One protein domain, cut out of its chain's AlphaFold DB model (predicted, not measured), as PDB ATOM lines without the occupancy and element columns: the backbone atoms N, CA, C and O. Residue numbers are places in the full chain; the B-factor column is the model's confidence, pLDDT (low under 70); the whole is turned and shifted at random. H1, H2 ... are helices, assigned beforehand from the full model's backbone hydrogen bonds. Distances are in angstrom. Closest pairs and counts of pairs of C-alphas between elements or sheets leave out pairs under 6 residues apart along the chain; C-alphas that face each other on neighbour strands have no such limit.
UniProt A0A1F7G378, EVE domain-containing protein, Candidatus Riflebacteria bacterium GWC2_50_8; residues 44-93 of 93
ATOM      1  N   ALA A  44      42.401 -44.263  -5.119       88.75
ATOM      2  CA  ALA A  44      43.033 -45.542  -5.453       88.75
ATOM      3  C   ALA A  44      44.231 -45.845  -4.534       88.75
ATOM      4  O   ALA A  44      44.482 -47.000  -4.197       88.75
ATOM      5  N   SER A  45      44.927 -44.797  -4.096       90.62
ATOM      6  CA  SER A  45      46.021 -44.830  -3.131       90.62
ATOM      7  C   SER A  45      45.928 -43.627  -2.186       90.62
ATOM      8  O   SER A  45      45.204 -42.662  -2.438       90.62
ATOM      9  N   ILE A  46      46.649 -43.690  -1.065       95.44
ATOM     10  CA  ILE A  46      46.798 -42.541  -0.167       95.44
ATOM     11  C   ILE A  46      47.604 -41.466  -0.901       95.44
ATOM     12  O   ILE A  46      48.700 -41.760  -1.368       95.44
ATOM     13  N   LEU A  47      47.087 -40.235  -0.948       96.06
ATOM     14  CA  LEU A  47      47.828 -39.057  -1.402       96.06
ATOM     15  C   LEU A  47      48.678 -38.519  -0.232       96.06
ATOM     16  O   LEU A  47      48.109 -37.963   0.714       96.06
ATOM     17  N   PRO A  48      50.014 -38.687  -0.229       97.12
ATOM     18  CA  PRO A  48      50.841 -38.306   0.912       97.12
ATOM     19  C   PRO A  48      50.958 -36.784   1.050       97.12
ATOM     20  O   PRO A  48      51.050 -36.060   0.059       97.12
ATOM     21  N   LEU A  49      51.077 -36.284   2.286       96.06
ATOM     22  CA  LEU A  49      51.261 -34.848   2.549       96.06
ATOM     23  C   LEU A  49      52.496 -34.264   1.841       96.06
ATOM     24  O   LEU A  49      52.474 -33.111   1.426       96.06
ATOM     25  N   GLN A  50      53.570 -35.046   1.690       96.19
ATOM     26  CA  GLN A  50      54.765 -34.607   0.961       96.19
ATOM     27  C   GLN A  50      54.463 -34.314  -0.512       96.19
ATOM     28  O   GLN A  50      54.937 -33.308  -1.028       96.19
ATOM     29  N   GLN A  51      53.629 -35.131  -1.162       96.94
ATOM     30  CA  GLN A  51      53.213 -34.906  -2.547       96.94
ATOM     31  C   GLN A  51      52.342 -33.648  -2.661       96.94
ATOM     32  O   GLN A  51      52.556 -32.842  -3.558       96.94
ATOM     33  N   ILE A  52      51.428 -33.433  -1.707       97.12
ATOM     34  CA  ILE A  52      50.615 -32.207  -1.630       97.12
ATOM     35  C   ILE A  52      51.504 -30.962  -1.491       97.12
ATOM     36  O   ILE A  52      51.285 -29.971  -2.175       97.12
ATOM     37  N   LYS A  53      52.524 -31.014  -0.625       95.94
ATOM     38  CA  LYS A  53      53.470 -29.906  -0.414       95.94
ATOM     39  C   LYS A  53      54.389 -29.651  -1.609       95.94
ATOM     40  O   LYS A  53      54.861 -28.531  -1.763       95.94
ATOM     41  N   ALA A  54      54.678 -30.680  -2.403       96.50
ATOM     42  CA  ALA A  54      55.552 -30.582  -3.565       96.50
ATOM     43  C   ALA A  54      54.826 -30.091  -4.832       96.50
ATOM     44  O   ALA A  54      55.497 -29.728  -5.791       96.50
ATOM     45  N   GLU A  55      53.488 -30.084  -4.853       97.69
ATOM     46  CA  GLU A  55      52.680 -29.659  -6.002       97.69
ATOM     47  C   GLU A  55      52.520 -28.124  -6.037       97.69
ATOM     48  O   GLU A  55      51.810 -27.562  -5.196       97.69
ATOM     49  N   PRO A  56      53.103 -27.416  -7.029       97.25
ATOM     50  CA  PRO A  56      53.013 -25.958  -7.110       97.25
ATOM     51  C   PRO A  56      51.581 -25.441  -7.298       97.25
ATOM     52  O   PRO A  56      51.255 -24.360  -6.805       97.25
ATOM     53  N   ARG A  57      50.703 -26.214  -7.957       97.94
ATOM     54  CA  ARG A  57      49.282 -25.860  -8.139       97.94
ATOM     55  C   ARG A  57      48.485 -25.860  -6.832       97.94
ATOM     56  O   ARG A  57      47.369 -25.363  -6.825       97.94
ATOM     57  N   LEU A  58      49.031 -26.417  -5.748       97.56
ATOM     58  CA  LEU A  58      48.433 -26.433  -4.408       97.56
ATOM     59  C   LEU A  58      49.090 -25.421  -3.458       97.56
ATOM     60  O   LEU A  58      48.909 -25.494  -2.239       97.56
ATOM     61  N   SER A  59      49.865 -24.475  -3.990       94.31
ATOM     62  CA  SER A  59      50.505 -23.446  -3.179       94.31
ATOM     63  C   SER A  59      49.480 -22.658  -2.355       94.31
ATOM     64  O   SER A  59      48.436 -22.233  -2.843       94.31
ATOM     65  N   GLY A  60      49.784 -22.462  -1.072       91.50
ATOM     66  CA  GLY A  60      48.973 -21.647  -0.170       91.50
ATOM     67  C   GLY A  60      47.781 -22.352   0.484       91.50
ATOM     68  O   GLY A  60      47.166 -21.744   1.362       91.50
ATOM     69  N   ILE A  61      47.470 -23.618   0.165       97.19
ATOM     70  CA  ILE A  61      46.389 -24.332   0.868       97.19
ATOM     71  C   ILE A  61      46.717 -24.521   2.355       97.19
ATOM     72  O   ILE A  61      47.848 -24.845   2.727       97.19
ATOM     73  N   MET A  62      45.715 -24.354   3.220       96.19
ATOM     74  CA  MET A  62      45.899 -24.303   4.678       96.19
ATOM     75  C   MET A  62      46.570 -25.553   5.268       96.19
ATOM     76  O   MET A  62      47.320 -25.444   6.237       96.19
ATOM     77  N   VAL A  63      46.345 -26.735   4.683       95.19
ATOM     78  CA  VAL A  63      46.904 -28.004   5.181       95.19
ATOM     79  C   VAL A  63      48.412 -28.113   4.928       95.19
ATOM     80  O   VAL A  63      49.117 -28.811   5.655       95.19
ATOM     81  N   ALA A  64      48.921 -27.409   3.913       95.12
ATOM     82  CA  ALA A  64      50.333 -27.412   3.545       95.12
ATOM     83  C   ALA A  64      51.137 -26.311   4.259       95.12
ATOM     84  O   ALA A  64      52.368 -26.388   4.292       95.12
ATOM     85  N   GLN A  65      50.465 -25.324   4.863       93.81
ATOM     86  CA  GLN A  65      51.112 -24.216   5.563       93.81
ATOM     87  C   GLN A  65      51.820 -24.681   6.843       93.81
ATOM     88  O   GLN A  65      51.281 -25.437   7.659       93.81
ATOM     89  N   GLN A  66      53.047 -24.199   7.045       92.00
ATOM     90  CA  GLN A  66      53.816 -24.482   8.252       92.00
ATOM     91  C   GLN A  66      53.103 -23.920   9.489       92.00
ATOM     92  O   GLN A  66      52.639 -22.787   9.497       92.00
ATOM     93  N   GLY A  67      53.020 -24.728  10.550       92.75
ATOM     94  CA  GLY A  67      52.395 -24.318  11.810       92.75
ATOM     95  C   GLY A  67      50.868 -24.414  11.838       92.75
ATOM     96  O   GLY A  67      50.301 -24.316  12.923       92.75
ATOM     97  N   SER A  68      50.201 -24.692  10.711       94.12
ATOM     98  CA  SER A  68      48.756 -24.927  10.699       94.12
ATOM     99  C   SER A  68      48.377 -26.075  11.647       94.12
ATOM    100  O   SER A  68      49.040 -27.119  11.708       94.12
ATOM    101  N   ARG A  69      47.331 -25.847  12.445       95.56
ATOM    102  CA  ARG A  69      46.737 -26.809  13.393       95.56
ATOM    103  C   ARG A  69      45.220 -26.930  13.212       95.56
ATOM    104  O   ARG A  69      44.546 -27.505  14.059       95.56
ATOM    105  N   LEU A  70      44.685 -26.384  12.119       96.38
ATOM    106  CA  LEU A  70      43.259 -26.437  11.807       96.38
ATOM    107  C   LEU A  70      42.882 -27.842  11.331       96.38
ATOM    108  O   LEU A  70      43.470 -28.341  10.374       96.38
ATOM    109  N   SER A  71      41.899 -28.472  11.970       96.25
ATOM    110  CA  SER A  71      41.379 -29.792  11.583       96.25
ATOM    111  C   SER A  71      40.308 -29.725  10.490       96.25
ATOM    112  O   SER A  71      40.146 -30.676   9.731       96.25
ATOM    113  N   VAL A  72      39.599 -28.598  10.389       96.75
ATOM    114  CA  VAL A  72      38.592 -28.315   9.359       96.75
ATOM    115  C   VAL A  72      39.024 -27.056   8.628       96.75
ATOM    116  O   VAL A  72      39.329 -26.043   9.255       96.75
ATOM    117  N   GLN A  73      39.109 -27.135   7.304       97.31
ATOM    118  CA  GLN A  73      39.688 -26.082   6.479       97.31
ATOM    119  C   GLN A  73      38.882 -25.933   5.186       97.31
ATOM    120  O   GLN A  73      38.506 -26.949   4.593       97.31
ATOM    121  N   PRO A  74      38.623 -24.701   4.723       96.69
ATOM    122  CA  PRO A  74      38.090 -24.484   3.389       96.69
ATOM    123  C   PRO A  74      39.128 -24.857   2.324       96.69
ATOM    124  O   PRO A  74      40.338 -24.722   2.524       96.69
ATOM    125  N   LEU A  75      38.642 -25.279   1.161       97.19
ATOM    126  CA  LEU A  75      39.450 -25.540  -0.023       97.19
ATOM    127  C   LEU A  75      38.706 -24.987  -1.238       97.19
ATOM    128  O   LEU A  75      37.500 -25.197  -1.361       97.19
ATOM    129  N   SER A  76      39.404 -24.266  -2.116       97.06
ATOM    130  CA  SER A  76      38.798 -23.797  -3.364       97.06
ATOM    131  C   SER A  76      38.502 -24.972  -4.294       97.06
ATOM    132  O   SER A  76      39.154 -26.019  -4.228       97.06
ATOM    133  N   GLU A  77      37.548 -24.782  -5.201       96.62
ATOM    134  CA  GLU A  77      37.206 -25.799  -6.197       96.62
ATOM    135  C   GLU A  77      38.408 -26.187  -7.066       96.62
ATOM    136  O   GLU A  77      38.613 -27.367  -7.338       96.62
ATOM    137  N   ASP A  78      39.242 -25.225  -7.463       96.88
ATOM    138  CA  ASP A  78      40.403 -25.503  -8.314       96.88
ATOM    139  C   ASP A  78      41.468 -26.332  -7.591       96.88
ATOM    140  O   ASP A  78      41.974 -27.307  -8.151       96.88
ATOM    141  N   HIS A  79      41.735 -26.046  -6.313       97.62
ATOM    142  CA  HIS A  79      42.610 -26.896  -5.507       97.62
ATOM    143  C   HIS A  79      42.001 -28.287  -5.275       97.62
ATOM    144  O   HIS A  79      42.720 -29.286  -5.307       97.62
ATOM    145  N   PHE A  80      40.680 -28.384  -5.080       96.75
ATOM    146  CA  PHE A  80      39.993 -29.671  -4.936       96.75
ATOM    147  C   PHE A  80      40.150 -30.551  -6.184       96.75
ATOM    148  O   PHE A  80      40.438 -31.745  -6.059       96.75
ATOM    149  N   LYS A  81      40.034 -29.964  -7.383       96.62
ATOM    150  CA  LYS A  81      40.253 -30.665  -8.658       96.62
ATOM    151  C   LYS A  81      41.671 -31.229  -8.751       96.62
ATOM    152  O   LYS A  81      41.826 -32.409  -9.058       96.62
ATOM    153  N   VAL A  82      42.684 -30.427  -8.417       97.12
ATOM    154  CA  VAL A  82      44.094 -30.858  -8.425       97.12
ATOM    155  C   VAL A  82      44.336 -31.995  -7.427       97.12
ATOM    156  O   VAL A  82      44.984 -32.980  -7.772       97.12
ATOM    157  N   ILE A  83      43.775 -31.924  -6.213       96.69
ATOM    158  CA  ILE A  83      43.868 -33.027  -5.238       96.69
ATOM    159  C   ILE A  83      43.253 -34.314  -5.801       96.69
ATOM    160  O   ILE A  83      43.848 -35.384  -5.668       96.69
ATOM    161  N   CYS A  84      42.083 -34.225  -6.439       95.44
ATOM    162  CA  CYS A  84      41.429 -35.381  -7.047       95.44
ATOM    163  C   CYS A  84      42.259 -35.982  -8.196       95.44
ATOM    164  O   CYS A  84      42.368 -37.206  -8.283       95.44
ATOM    165  N   GLU A  85      42.867 -35.142  -9.037       94.81
ATOM    166  CA  GLU A  85      43.776 -35.550 -10.116       94.81
ATOM    167  C   GLU A  85      44.999 -36.295  -9.564       94.81
ATOM    168  O   GLU A  85      45.257 -37.431  -9.964       94.81
ATOM    169  N   LEU A  86      45.705 -35.704  -8.590       95.12
ATOM    170  CA  LEU A  86      46.874 -36.319  -7.950       95.12
ATOM    171  C   LEU A  86      46.544 -37.645  -7.261       95.12
ATOM    172  O   LEU A  86      47.389 -38.536  -7.180       95.12
ATOM    173  N   ALA A  87      45.317 -37.773  -6.762       94.69
ATOM    174  CA  ALA A  87      44.812 -38.983  -6.136       94.69
ATOM    175  C   ALA A  87      44.281 -40.037  -7.134       94.69
ATOM    176  O   ALA A  87      43.792 -41.095  -6.718       94.69
ATOM    177  N   GLY A  88      44.357 -39.763  -8.441       92.19
ATOM    178  CA  GLY A  88      43.991 -40.696  -9.507       92.19
ATOM    179  C   GLY A  88      42.485 -40.864  -9.727       92.19
ATOM    180  O   GLY A  88      42.054 -41.896 -10.254       92.19
ATOM    181  N   LEU A  89      41.655 -39.896  -9.325       90.69
ATOM    182  CA  LEU A  89      40.219 -39.947  -9.608       90.69
ATOM    183  C   LEU A  89      39.940 -39.667 -11.090       90.69
ATOM    184  O   LEU A  89      40.268 -38.613 -11.619       90.69
ATOM    185  N   LYS A  90      39.255 -40.608 -11.752       81.19
ATOM    186  CA  LYS A  90      38.862 -40.490 -13.171       81.19
ATOM    187  C   LYS A  90      37.710 -39.510 -13.412       81.19
ATOM    188  O   LYS A  90      37.510 -39.067 -14.537       81.19
ATOM    189  N   LYS A  91      36.908 -39.239 -12.380       85.88
ATOM    190  CA  LYS A  91      35.782 -38.301 -12.396       85.88
ATOM    191  C   LYS A  91      35.743 -37.578 -11.058       85.88
ATOM    192  O   LYS A  91      35.973 -38.207 -10.025       85.88
ATOM    193  N   LEU A  92      35.452 -36.281 -11.102       87.25
ATOM    194  CA  LEU A  92      35.221 -35.500  -9.895       87.25
ATOM    195  C   LEU A  92      33.930 -35.996  -9.217       87.25
ATOM    196  O   LEU A  92      32.946 -36.231  -9.925       87.25
ATOM    197  N   PRO A  93      33.964 -36.234  -7.897       84.19
ATOM    198  CA  PRO A  93      32.816 -36.683  -7.121       84.19
ATOM    199  C   PRO A  93      31.822 -35.560  -6.806       84.19
ATOM    200  O   PRO A  93      32.222 -34.376  -6.857       84.19
TER     201      PRO A  93
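AT A GLANCE: This is residues 44 to 93 of the 93 residues of the protein "EVE domain-containing protein" of Candidatus Riflebacteria bacterium GWC2_50_8 (UniProt A0A1F7G378). This domain has little regular structure: two short helices, H1 and then H2, set crosswise to each other, and a wide loop, residues 55 to 76, that leads from one to the other. The loop, with Gly 67, makes one end of the long axis, and the tail after H2, with Lys 90, makes the other. The printed part has 50 residues, 16 of them in the two helices, and no named strand; its class is all helix. It is compact, with a radius of gyration of the C-alphas of 11.0 A, yet elongated, spanning 32 by 20 by 20 A.

HOW THE PARTS SIT: Look first at H1, residues 49 to 54, then at H2, residues 77 to 86: they are close but not clearly touching, and their closest C-alphas, of Ile 52 and Ile 83, are 7.7 A apart. Their lines are about perpendicular, at 75 degrees. In both helices every O i to N i+4 pair is within hydrogen-bond range.

IN THESE COORDINATES: Find C-alpha 49 at (51.261, -34.848, 2.549), where H1 begins; it runs 8.6 A to C-alpha 54. H2 runs 14.4 A from C-alpha 77 to C-alpha 86 at (46.874, -36.319, -7.950).

THE WHOLE: The C-alphas of Gly 67 and Lys 90, the two farthest apart, are 32.7 A apart. The link from H1 to H2 is long, with 22 residues. The printed part has no cut, and no printed residue is under 70 in pLDDT.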